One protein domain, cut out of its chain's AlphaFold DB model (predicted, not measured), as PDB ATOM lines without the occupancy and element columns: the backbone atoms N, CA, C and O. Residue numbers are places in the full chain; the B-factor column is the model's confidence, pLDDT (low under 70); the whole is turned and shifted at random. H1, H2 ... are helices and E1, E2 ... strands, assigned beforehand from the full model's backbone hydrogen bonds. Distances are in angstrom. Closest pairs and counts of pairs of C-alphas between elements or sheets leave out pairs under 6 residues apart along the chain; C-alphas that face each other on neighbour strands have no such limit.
ATOM      1  N   ILE A   2     -21.272  27.510  97.903       89.25
ATOM      2  CA  ILE A   2     -22.500  27.438  97.085       89.25
ATOM      3  C   ILE A   2     -23.635  26.669  97.778       89.25
ATOM      4  O   ILE A   2     -24.754  27.155  97.795       89.25
ATOM      5  N   ASN A   3     -23.333  25.553  98.450       91.50
ATOM      6  CA  ASN A   3     -24.336  24.778  99.192       91.50
ATOM      7  C   ASN A   3     -25.027  25.598 100.298       91.50
ATOM      8  O   ASN A   3     -26.222  25.436 100.517       91.50
ATOM      9  N   GLU A   4     -24.299  26.507 100.960       93.94
ATOM     10  CA  GLU A   4     -24.881  27.399 101.975       93.94
ATOM     11  C   GLU A   4     -25.807  28.432 101.327       93.94
ATOM     12  O   GLU A   4     -26.935  28.592 101.767       93.94
ATOM     13  N   ILE A   5     -25.391  29.040 100.207       94.19
ATOM     14  CA  ILE A   5     -26.234  29.965  99.428       94.19
ATOM     15  C   ILE A   5     -27.528  29.275  98.975       94.19
ATOM     16  O   ILE A   5     -28.609  29.847  99.084       94.19
ATOM     17  N   GLN A   6     -27.432  28.036  98.484       94.88
ATOM     18  CA  GLN A   6     -28.593  27.244  98.071       94.88
ATOM     19  C   GLN A   6     -29.533  26.963  99.246       94.88
ATOM     20  O   GLN A   6     -30.747  27.106  99.118       94.88
ATOM     21  N   LYS A   7     -28.973  26.580 100.396       95.62
ATOM     22  CA  LYS A   7     -29.727  26.306 101.620       95.62
ATOM     23  C   LYS A   7     -30.433  27.558 102.143       95.62
ATOM     24  O   LYS A   7     -31.621  27.488 102.455       95.62
ATOM     25  N   ASP A   8     -29.736  28.689 102.192       95.56
ATOM     26  CA  ASP A   8     -30.293  29.968 102.630       95.56
ATOM     27  C   ASP A   8     -31.415  30.430 101.699       95.56
ATOM     28  O   ASP A   8     -32.482  30.821 102.170       95.56
ATOM     29  N   LEU A   9     -31.223  30.302 100.382       95.44
ATOM     30  CA  LEU A   9     -32.245  30.651  99.398       95.44
ATOM     31  C   LEU A   9     -33.516  29.819  99.579       95.44
ATOM     32  O   LEU A   9     -34.608  30.379  99.672       95.44
ATOM     33  N   LYS A  10     -33.378  28.491  99.685       94.50
ATOM     34  CA  LYS A  10     -34.512  27.583  99.920       94.50
ATOM     35  C   LYS A  10     -35.238  27.910 101.221       94.50
ATOM     36  O   LYS A  10     -36.464  27.936 101.246       94.50
ATOM     37  N   LYS A  11     -34.490  28.208 102.286       94.94
ATOM     38  CA  LYS A  11     -35.059  28.594 103.580       94.94
ATOM     39  C   LYS A  11     -35.871  29.884 103.476       94.94
ATOM     40  O   LYS A  11     -36.991  29.926 103.972       94.94
ATOM     41  N   VAL A  12     -35.329  30.921 102.838       95.00
ATOM     42  CA  VAL A  12     -36.028  32.205 102.677       95.00
ATOM     43  C   VAL A  12     -37.284  32.039 101.826       95.00
ATOM     44  O   VAL A  12     -38.337  32.541 102.207       95.00
ATOM     45  N   ILE A  13     -37.212  31.284 100.728       93.12
ATOM     46  CA  ILE A  13     -38.381  31.030  99.876       93.12
ATOM     47  C   ILE A  13     -39.454  30.224 100.625       93.12
ATOM     48  O   ILE A  13     -40.623  30.588 100.563       93.12
ATOM     49  N   SER A  14     -39.081  29.191 101.385       92.94
ATOM     50  CA  SER A  14     -40.030  28.425 102.210       92.94
ATOM     51  C   SER A  14     -40.710  29.306 103.264       92.94
ATOM     52  O   SER A  14     -41.926  29.248 103.421       92.94
ATOM     53  N   LEU A  15     -39.956  30.184 103.934       92.81
ATOM     54  CA  LEU A  15     -40.525  31.135 104.893       92.81
ATOM     55  C   LEU A  15     -41.451  32.157 104.221       92.81
ATOM     56  O   LEU A  15     -42.469  32.526 104.804       92.81
ATOM     57  N   TYR A  16     -41.124  32.604 103.005       92.00
ATOM     58  CA  TYR A  16     -41.994  33.478 102.219       92.00
ATOM     59  C   TYR A  16     -43.298  32.780 101.822       92.00
ATOM     60  O   TYR A  16     -44.360  33.379 101.943       92.00
ATOM     61  N   GLN A  17     -43.240  31.511 101.412       89.88
ATOM     62  CA  GLN A  17     -44.434  30.719 101.093       89.88
ATOM     63  C   GLN A  17     -45.372  30.579 102.302       89.88
ATOM     64  O   GLN A  17     -46.587  30.672 102.148       89.88
ATOM     65  N   GLU A  18     -44.825  30.403 103.509       92.50
ATOM     66  CA  GLU A  18     -45.615  30.346 104.746       92.50
ATOM     67  C   GLU A  18     -46.136  31.724 105.185       92.50
ATOM     68  O   GLU A  18     -47.223  31.836 105.755       92.50
ATOM     69  N   LYS A  19     -45.340  32.777 104.974       91.81
ATOM     70  CA  LYS A  19     -45.588  34.134 105.486       91.81
ATOM     71  C   LYS A  19     -45.300  35.187 104.407       91.81
ATOM     72  O   LYS A  19     -44.342  35.954 104.538       91.81
ATOM     73  N   PRO A  20     -46.149  35.293 103.368       87.44
ATOM     74  CA  PRO A  20     -45.888  36.141 102.197       87.44
ATOM     75  C   PRO A  20     -45.939  37.646 102.493       87.44
ATOM     76  O   PRO A  20     -45.492  38.461 101.692       87.44
ATOM     77  N   TYR A  21     -46.475  38.028 103.651       87.00
ATOM     78  CA  TYR A  21     -46.552  39.410 104.123       87.00
ATOM     79  C   TYR A  21     -45.248  39.913 104.769       87.00
ATOM     80  O   TYR A  21     -45.158  41.090 105.119       87.00
ATOM     81  N   LEU A  22     -44.251  39.046 104.975       87.56
ATOM     82  CA  LEU A  22     -42.961  39.439 105.542       87.56
ATOM     83  C   LEU A  22     -42.007  39.991 104.464       87.56
ATOM     84  O   LEU A  22     -41.987  39.494 103.336       87.56
ATOM     85  N   PRO A  23     -41.170  40.989 104.802       87.44
ATOM     86  CA  PRO A  23     -40.330  41.689 103.835       87.44
ATOM     87  C   PRO A  23     -39.008  40.954 103.553       87.44
ATOM     88  O   PRO A  23     -37.936  41.472 103.846       87.44
ATOM     89  N   PHE A  24     -39.061  39.776 102.926       89.94
ATOM     90  CA  PHE A  24     -37.866  38.968 102.609       89.94
ATOM     91  C   PHE A  24     -36.995  39.502 101.450       89.94
ATOM     92  O   PHE A  24     -36.060  38.838 100.994       89.94
ATOM     93  N   TRP A  25     -37.300  40.699 100.940       89.44
ATOM     94  CA  TRP A  25     -36.573  41.329  99.831       89.44
ATOM     95  C   TRP A  25     -35.081  41.484 100.151       89.44
ATOM     96  O   TRP A  25     -34.233  41.147  99.327       89.44
ATOM     97  N   GLY A  26     -34.743  41.942 101.361       92.12
ATOM     98  CA  GLY A  26     -33.353  42.174 101.762       92.12
ATOM     99  C   GLY A  26     -32.525  40.888 101.799       92.12
ATOM    100  O   GLY A  26     -31.395  40.851 101.306       92.12
ATOM    101  N   GLU A  27     -33.096  39.812 102.335       94.31
ATOM    102  CA  GLU A  27     -32.471  38.497 102.395       94.31
ATOM    103  C   GLU A  27     -32.236  37.930 100.995       94.31
ATOM    104  O   GLU A  27     -31.124  37.489 100.696       94.31
ATOM    105  N   LEU A  28     -33.239  37.999 100.113       94.81
ATOM    106  CA  LEU A  28     -33.108  37.552  98.725       94.81
ATOM    107  C   LEU A  28     -32.028  38.348  97.978       94.81
ATOM    108  O   LEU A  28     -31.198  37.748  97.287       94.81
ATOM    109  N   PHE A  29     -31.966  39.671  98.161       95.31
ATOM    110  CA  PHE A  29     -30.923  40.515  97.566       95.31
ATOM    111  C   PHE A  29     -29.526  40.140  98.048       95.31
ATOM    112  O   PHE A  29     -28.598  40.024  97.247       95.31
ATOM    113  N   LYS A  30     -29.368  39.921  99.355       95.50
ATOM    114  CA  LYS A  30     -28.089  39.517  99.935       95.50
ATOM    115  C   LYS A  30     -27.631  38.169  99.377       95.50
ATOM    116  O   LYS A  30     -26.506  38.064  98.893       95.50
ATOM    117  N   ILE A  31     -28.506  37.162  99.400       95.44
ATOM    118  CA  ILE A  31     -28.208  35.799  98.937       95.44
ATOM    119  C   ILE A  31     -27.793  35.797  97.461       95.44
ATOM    120  O   ILE A  31     -26.789  35.190  97.084       95.44
ATOM    121  N   THR A  32     -28.538  36.513  96.617       94.88
ATOM    122  CA  THR A  32     -28.238  36.621  95.181       94.88
ATOM    123  C   THR A  32     -26.958  37.421  94.910       94.88
ATOM    124  O   THR A  32     -26.225  37.098  93.973       94.88
ATOM    125  N   GLN A  33     -26.597  38.387  95.764       94.06
ATOM    126  CA  GLN A  33     -25.284  39.037  95.696       94.06
ATOM    127  C   GLN A  33     -24.128  38.119  96.100       94.06
ATOM    128  O   GLN A  33     -23.070  38.116  95.468       94.06
ATOM    129  N   ASP A  34     -24.305  37.308  97.137       94.44
ATOM    130  CA  ASP A  34     -23.274  36.351  97.534       94.44
ATOM    131  C   ASP A  34     -23.058  35.290  96.440       94.44
ATOM    132  O   ASP A  34     -21.915  34.921  96.150       94.44
ATOM    133  N   LEU A  35     -24.120  34.903  95.725       94.44
ATOM    134  CA  LEU A  35     -24.024  34.073  94.522       94.44
ATOM    135  C   LEU A  35     -23.212  34.742  93.408       94.44
ATOM    136  O   LEU A  35     -22.342  34.097  92.811       94.44
ATOM    137  N   LYS A  36     -23.441  36.036  93.152       92.94
ATOM    138  CA  LYS A  36     -22.679  36.809  92.162       92.94
ATOM    139  C   LYS A  36     -21.183  36.785  92.456       92.94
ATOM    140  O   LYS A  36     -20.391  36.474  91.565       92.94
ATOM    141  N   LYS A  37     -20.792  37.034  93.710       91.69
ATOM    142  CA  LYS A  37     -19.384  36.994  94.144       91.69
ATOM    143  C   LYS A  37     -18.757  35.624  93.887       91.69
ATOM    144  O   LYS A  37     -17.685  35.541  93.292       91.69
ATOM    145  N   VAL A  38     -19.435  34.542  94.284       91.62
ATOM    146  CA  VAL A  38     -18.932  33.169  94.095       91.62
ATOM    147  C   VAL A  38     -18.783  32.823  92.614       91.62
ATOM    148  O   VAL A  38     -17.782  32.228  92.215       91.62
ATOM    149  N   THR A  39     -19.749  33.215  91.788       90.25
ATOM    150  CA  THR A  39     -19.731  32.939  90.343       90.25
ATOM    151  C   THR A  39     -18.617  33.709  89.645       90.25
ATOM    152  O   THR A  39     -17.897  33.138  88.826       90.25
ATOM    153  N   HIS A  40     -18.407  34.973  90.021       87.62
ATOM    154  CA  HIS A  40     -17.328  35.791  89.476       87.62
ATOM    155  C   HIS A  40     -15.943  35.208  89.795       87.62
ATOM    156  O   HIS A  40     -15.095  35.122  88.908       87.62
ATOM    157  N   LEU A  41     -15.740  34.723  91.027       88.50
ATOM    158  CA  LEU A  41     -14.501  34.044  91.425       88.50
ATOM    159  C   LEU A  41     -14.257  32.760  90.623       88.50
ATOM    160  O   LEU A  41     -13.121  32.465  90.259       88.50
ATOM    161  N   LYS A  42     -15.316  31.997  90.331       88.06
ATOM    162  CA  LYS A  42     -15.215  30.726  89.603       88.06
ATOM    163  C   LYS A  42     -15.161  30.877  88.081       88.06
ATOM    164  O   LYS A  42     -14.729  29.936  87.422       88.06
ATOM    165  N   LYS A  43     -15.598  32.014  87.524       88.94
ATOM    166  CA  LYS A  43     -15.729  32.278  86.072       88.94
ATOM    167  C   LYS A  43     -16.491  31.184  85.309       88.94
ATOM    168  O   LYS A  43     -16.209  30.905  84.148       88.94
ATOM    169  N   GLN A  44     -17.448  30.541  85.969       90.62
ATOM    170  CA  GLN A  44     -18.206  29.410  85.436       90.62
ATOM    171  C   GLN A  44     -19.675  29.560  85.807       90.62
ATOM    172  O   GLN A  44     -19.984  30.111  86.864       90.62
ATOM    173  N   LYS A  45     -20.574  29.053  84.955       92.88
ATOM    174  CA  LYS A  45     -21.996  28.971  85.299       92.88
ATOM    175  C   LYS A  45     -22.179  28.064  86.515       92.88
ATOM    176  O   LYS A  45     -21.532  27.023  86.619       92.88
ATOM    177  N   ILE A  46     -23.071  28.445  87.417       94.44
ATOM    178  CA  ILE A  46     -23.368  27.688  88.631       94.44
ATOM    179  C   ILE A  46     -24.810  27.206  88.565       94.44
ATOM    180  O   ILE A  46     -25.712  28.011  88.353       94.44
ATOM    181  N   LEU A  47     -25.032  25.905  88.763       95.06
ATOM    182  CA  LEU A  47     -26.370  25.380  89.020       95.06
ATOM    183  C   LEU A  47     -26.802  25.830  90.417       95.06
ATOM    184  O   LEU A  47     -26.180  25.451  91.410       95.06
ATOM    185  N   LEU A  48     -27.839  26.658  90.485       95.12
ATOM    186  CA  LEU A  48     -28.355  27.182  91.739       95.12
ATOM    187  C   LEU A  48     -29.332  26.187  92.365       95.12
ATOM    188  O   LEU A  48     -29.094  25.738  93.477       95.12
ATOM    189  N   TYR A  49     -30.385  25.790  91.660       95.38
ATOM    190  CA  TYR A  49     -31.301  24.731  92.092       95.38
ATOM    191  C   TYR A  49     -32.115  24.216  90.901       95.38
ATOM    192  O   TYR A  49     -32.050  24.775  89.808       95.38
ATOM    193  N   GLU A  50     -32.894  23.163  91.126       94.94
ATOM    194  CA  GLU A  50     -33.981  22.755  90.235       94.94
ATOM    195  C   GLU A  50     -35.317  23.219  90.814       94.94
ATOM    196  O   GLU A  50     -35.509  23.176  92.037       94.94
ATOM    197  N   THR A  51     -36.209  23.707  89.951       93.75
ATOM    198  CA  THR A  51     -37.555  24.112  90.360       93.75
ATOM    199  C   THR A  51     -38.409  22.897  90.727       93.75
ATOM    200  O   THR A  51     -38.031  21.749  90.468       93.75
ATOM    201  N   ASN A  52     -39.592  23.140  91.290       89.50
ATOM    202  CA  ASN A  52     -40.605  22.106  91.528       89.50
ATOM    203  C   ASN A  52     -40.959  21.308  90.258       89.50
ATOM    204  O   ASN A  52     -41.233  20.114  90.336       89.50
ATOM    205  N   GLU A  53     -40.892  21.945  89.089       90.38
ATOM    206  CA  GLU A  53     -41.133  21.354  87.767       90.38
ATOM    207  C   GLU A  53     -39.874  20.723  87.141       90.38
ATOM    208  O   GLU A  53     -39.845  20.459  85.940       90.38
ATOM    209  N   SER A  54     -38.816  20.492  87.928       92.88
ATOM    210  CA  SER A  54     -37.535  19.937  87.466       92.88
ATOM    211  C   SER A  54     -36.842  20.776  86.385       92.88
ATOM    212  O   SER A  54     -36.059  20.259  85.586       92.88
ATOM    213  N   VAL A  55     -37.087  22.089  86.373       94.56
ATOM    214  CA  VAL A  55     -36.377  23.018  85.491       94.56
ATOM    215  C   VAL A  55     -35.118  23.522  86.203       94.56
ATOM    216  O   VAL A  55     -35.213  24.051  87.310       94.56
ATOM    217  N   PRO A  56     -33.919  23.394  85.614       96.12
ATOM    218  CA  PRO A  56     -32.704  23.881  86.246       96.12
ATOM    219  C   PRO A  56     -32.593  25.409  86.153       96.12
ATOM    220  O   PRO A  56     -32.750  26.012  85.085       96.12
ATOM    221  N   VAL A  57     -32.253  26.025  87.285       96.75
ATOM    222  CA  VAL A  57     -31.946  27.450  87.415       96.75
ATOM    223  C   VAL A  57     -30.444  27.613  87.592       96.75
ATOM    224  O   VAL A  57     -29.852  27.139  88.564       96.75
ATOM    225  N   PHE A  58     -29.818  28.312  86.654       96.62
ATOM    226  CA  PHE A  58     -28.398  28.630  86.676       96.62
ATOM    227  C   PHE A  58     -28.164  30.105  86.978       96.62
ATOM    228  O   PHE A  58     -28.982  30.958  86.646       96.62
ATOM    229  N   TYR A  59     -26.990  30.410  87.518       96.62
ATOM    230  CA  TYR A  59     -26.434  31.755  87.515       96.62
ATOM    231  C   TYR A  59     -25.218  31.806  86.594       96.62
ATOM    232  O   TYR A  59     -24.308  30.976  86.688       96.62
ATOM    233  N   GLN A  60     -25.239  32.746  85.656       95.06
ATOM    234  CA  GLN A  60     -24.266  32.865  84.580       95.06
ATOM    235  C   GLN A  60     -23.107  33.798  84.976       95.06
ATOM    236  O   GLN A  60     -23.295  34.718  85.777       95.06
ATOM    237  N   PRO A  61     -21.902  33.620  84.403       91.50
ATOM    238  CA  PRO A  61     -20.764  34.512  84.656       91.50
ATOM    239  C   PRO A  61     -21.005  35.975  84.260       91.50
ATOM    240  O   PRO A  61     -20.345  36.864  84.791       91.50
ATOM    241  N   ASP A  62     -21.940  36.219  83.338       91.00
ATOM    242  CA  ASP A  62     -22.357  37.556  82.900       91.00
ATOM    243  C   ASP A  62     -23.295  38.263  83.899       91.00
ATOM    244  O   ASP A  62     -23.683  39.410  83.685       91.00
ATOM    245  N   GLY A  63     -23.629  37.599  85.009       92.75
ATOM    246  CA  GLY A  63     -24.410  38.154  86.103       92.75
ATOM    247  C   GLY A  63     -25.918  37.910  86.017       92.75
ATOM    248  O   GLY A  63     -26.646  38.449  86.853       92.75
ATOM    249  N   ARG A  64     -26.391  37.117  85.047       96.31
ATOM    250  CA  ARG A  64     -27.819  36.822  84.853       96.31
ATOM    251  C   ARG A  64     -28.227  35.463  85.413       96.31
ATOM    252  O   ARG A  64     -27.452  34.504  85.407       96.31
ATOM    253  N   PHE A  65     -29.482  35.363  85.836       97.12
ATOM    254  CA  PHE A  65     -30.132  34.082  86.094       97.12
ATOM    255  C   PHE A  65     -30.610  33.488  84.773       97.12
ATOM    256  O   PHE A  65     -31.036  34.212  83.879       97.12
ATOM    257  N   CYS A  66     -30.507  32.173  84.633       97.00
ATOM    258  CA  CYS A  66     -30.846  31.445  83.420       97.00
ATOM    259  C   CYS A  66     -31.722  30.249  83.792       97.00
ATOM    260  O   CYS A  66     -31.255  29.325  84.457       97.00
ATOM    261  N   ILE A  67     -32.980  30.280  83.372       96.38
ATOM    262  CA  ILE A  67     -33.946  29.200  83.575       96.38
ATOM    263  C   ILE A  67     -34.023  28.432  82.262       96.38
ATOM    264  O   ILE A  67     -34.476  28.972  81.249       96.38
ATOM    265  N   ALA A  68     -33.526  27.197  82.262       93.06
ATOM    266  CA  ALA A  68     -33.423  26.378  81.057       93.06
ATOM    267  C   ALA A  68     -34.557  25.346  81.012       93.06
ATOM    268  O   ALA A  68     -34.360  24.175  81.332       93.06
ATOM    269  N   ALA A  69     -35.756  25.798  80.637       88.69
ATOM    270  CA  ALA A  69     -36.915  24.937  80.434       88.69
ATOM    271  C   ALA A  69     -36.872  24.258  79.048       88.69
ATOM    272  O   ALA A  69     -36.224  24.758  78.120       88.69
ATOM    273  N   PRO A  70     -37.574  23.127  78.852       86.56
ATOM    274  CA  PRO A  70     -37.689  22.506  77.535       86.56
ATOM    275  C   PRO A  70     -38.275  23.485  76.504       86.56
ATOM    276  O   PRO A  70     -39.395  23.963  76.656       86.56
ATOM    277  N   GLY A  71     -37.509  23.801  75.457       88.38
ATOM    278  CA  GLY A  71     -37.937  24.709  74.384       88.38
ATOM    279  C   GLY A  71     -37.922  26.204  74.731       88.38
ATOM    280  O   GLY A  71     -38.243  27.014  73.866       88.38
ATOM    281  N   LEU A  72     -37.523  26.588  75.950       90.12
ATOM    282  CA  LEU A  72     -37.479  27.985  76.382       90.12
ATOM    283  C   LEU A  72     -36.301  28.242  77.326       90.12
ATOM    284  O   LEU A  72     -36.174  27.621  78.377       90.12
ATOM    285  N   THR A  73     -35.455  29.210  76.980       94.81
ATOM    286  CA  THR A  73     -34.415  29.718  77.884       94.81
ATOM    287  C   THR A  73     -34.749  31.147  78.271       94.81
ATOM    288  O   THR A  73     -34.818  32.019  77.407       94.81
ATOM    289  N   ILE A  74     -34.946  31.385  79.565       95.69
ATOM    290  CA  ILE A  74     -35.259  32.708  80.107       95.69
ATOM    291  C   ILE A  74     -34.010  33.241  80.800       95.69
ATOM    292  O   ILE A  74     -33.428  32.550  81.638       95.69
ATOM    293  N   PHE A  75     -33.610  34.464  80.461       97.19
ATOM    294  CA  PHE A  75     -32.562  35.188  81.171       97.19
ATOM    295  C   PHE A  75     -33.188  36.308  81.987       97.19
ATOM    296  O   PHE A  75     -33.970  37.076  81.441       97.19
ATOM    297  N   LEU A  76     -32.825  36.393  83.264       97.31
ATOM    298  CA  LEU A  76     -33.362  37.381  84.196       97.31
ATOM    299  C   LEU A  76     -32.224  38.159  84.858       97.31
ATOM    300  O   LEU A  76     -31.176  37.585  85.192       97.31
ATOM    301  N   THR A  77     -32.428  39.455  85.081       97.12
ATOM    302  CA  THR A  77     -31.603  40.228  86.017       97.12
ATOM    303  C   THR A  77     -31.841  39.760  87.457       97.12
ATOM    304  O   THR A  77     -32.669  38.889  87.731       97.12
ATOM    305  N   GLN A  78     -31.085  40.317  88.407       95.44
ATOM    306  CA  GLN A  78     -31.286  40.028  89.827       95.44
ATOM    307  C   GLN A  78     -32.688  40.443  90.287       95.44
ATOM    308  O   GLN A  78     -33.367  39.664  90.950       95.44
ATOM    309  N   GLU A  79     -33.114  41.644  89.909       95.75
ATOM    310  CA  GLU A  79     -34.416  42.213  90.242       95.75
ATOM    311  C   GLU A  79     -35.542  41.358  89.657       95.75
ATOM    312  O   GLU A  79     -36.419  40.915  90.390       95.75
ATOM    313  N   GLU A  80     -35.468  41.037  88.362       96.94
ATOM    314  CA  GLU A  80     -36.477  40.221  87.678       96.94
ATOM    315  C   GLU A  80     -36.579  38.809  88.268       96.94
ATOM    316  O   GLU A  80     -37.673  38.249  88.377       96.94
ATOM    317  N   PHE A  81     -35.450  38.219  88.666       96.50
ATOM    318  CA  PHE A  81     -35.425  36.917  89.323       96.50
ATOM    319  C   PHE A  81     -36.086  36.963  90.705       96.50
ATOM    320  O   PHE A  81     -36.903  36.099  91.021       96.50
ATOM    321  N   ILE A  82     -35.772  37.978  91.513       95.25
ATOM    322  CA  ILE A  82     -36.372  38.160  92.841       95.25
ATOM    323  C   ILE A  82     -37.875  38.426  92.717       95.25
ATOM    324  O   ILE A  82     -38.662  37.767  93.392       95.25
ATOM    325  N   ASP A  83     -38.290  39.303  91.805       94.75
ATOM    326  CA  ASP A  83     -39.705  39.561  91.535       94.75
ATOM    327  C   ASP A  83     -40.436  38.302  91.060       94.75
ATOM    328  O   ASP A  83     -41.564  38.042  91.483       94.75
ATOM    329  N   SER A  84     -39.796  37.488  90.217       94.00
ATOM    330  CA  SER A  84     -40.355  36.210  89.768       94.00
ATOM    331  C   SER A  84     -40.577  35.248  90.936       94.00
ATOM    332  O   SER A  84     -41.659  34.672  91.049       94.00
ATOM    333  N   LEU A  85     -39.602  35.129  91.843       93.44
ATOM    334  CA  LEU A  85     -39.720  34.305  93.050       93.44
ATOM    335  C   LEU A  85     -40.871  34.764  93.951       93.44
ATOM    336  O   LEU A  85     -41.633  33.935  94.451       93.44
ATOM    337  N   LEU A  86     -41.021  36.075  94.140       91.00
ATOM    338  CA  LEU A  86     -42.085  36.648  94.970       91.00
ATOM    339  C   LEU A  86     -43.468  36.499  94.329       91.00
ATOM    340  O   LEU A  86     -44.472  36.385  95.023       91.00
ATOM    341  N   ARG A  87     -43.535  36.419  92.998       91.94
ATOM    342  CA  ARG A  87     -44.763  36.100  92.252       91.94
ATOM    343  C   ARG A  87     -45.101  34.610  92.230       91.94
ATOM    344  O   ARG A  87     -46.090  34.229  91.612       91.94
ATOM    345  N   GLY A  88     -44.300  33.768  92.876       90.25
ATOM    346  CA  GLY A  88     -44.532  32.329  92.921       90.25
ATOM    347  C   GLY A  88     -43.935  31.538  91.762       90.25
ATOM    348  O   GLY A  88     -44.256  30.366  91.594       90.25
TER     349      GLY A  88
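Overview. This is residues 2 to 88 of the 93 residues of an uncharacterized protein of Rummeliibacillus sp. TYF005 (UniProt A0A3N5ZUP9). A twisted wall of four strands, E1 to E4, has three helices over one face and its other face bare: two layers. The long helical hairpin of H1 and H2 packs on the sheet with H1 beside E1, while the short H3 packs on H2 and on the side of E3 and E4. The printed part has 87 residues, with the named elements in the order H1, H2, E1, E2, E3, E4, H3; the sheet's order is E1 - E2 - E3 - E4, all antiparallel. The class is mixed, helices and strands. The whole is compact, with a radius of gyration of the C-alphas of 12.5 A, and spans 35 by 30 by 21 A.

Along the chain. Find C-alpha 2 at (-22.500, 27.438, 97.085); from there H1, residues 2 to 18, runs 24.5 A. Next comes H2, residues 25 to 42, 25.9 A long, ending at C-alpha 42 at (-15.215, 30.726, 89.603). Then read the strands: E1 is residues 46 to 50, E2 residues 56 to 59, E3 residues 65 to 69 and E4 residues 72 to 76. H3, residues 78 to 86, runs 12.4 A to C-alpha 86 at (-42.085, 36.648, 94.970).

Arrangement. Begin at H1, which touches H2 at a shallow tilt of 19 degrees, opposite ways; their closest C-alphas are those of Ile 5 and Ile 31, 6.2 A apart. H1 is on the sheet, and its closest C-alphas to E1 are those of Gln 6 and Leu 48, 6.3 A apart. H2 is on the sheet through its residues 32 to 39. The strands form a meander, each the antiparallel neighbour of the one before. Look for N 46 and O 59, 2.9 A, between E1 and E2; N 58 and O 66, 2.8 A, between E2 and E3; and N 67 and O 74, 2.9 A, between E3 and E4, all within hydrogen-bond range. The edge strands E1 and E4 are apart. H3 is on the sheet and touches H2, which touches it with residues 25 to 32 alone, at a steep tilt of 47 degrees, opposite ways; the closest C-alphas are those of Leu 28 and Ile 82, 6.8 A apart. In H1, H2 and H3 every O i to N i+4 pair is within hydrogen-bond range.

Size, cuts and confidence. The two C-alphas farthest apart are those of Tyr 21 and Lys 43, 36.4 A. The sheet is only just strongly twisted, with C-alphas up to 4.1 A off its best plane. The printed part has no cut, and no link is long. The mean pLDDT of the printed part is 93.1, and no printed residue is under 70.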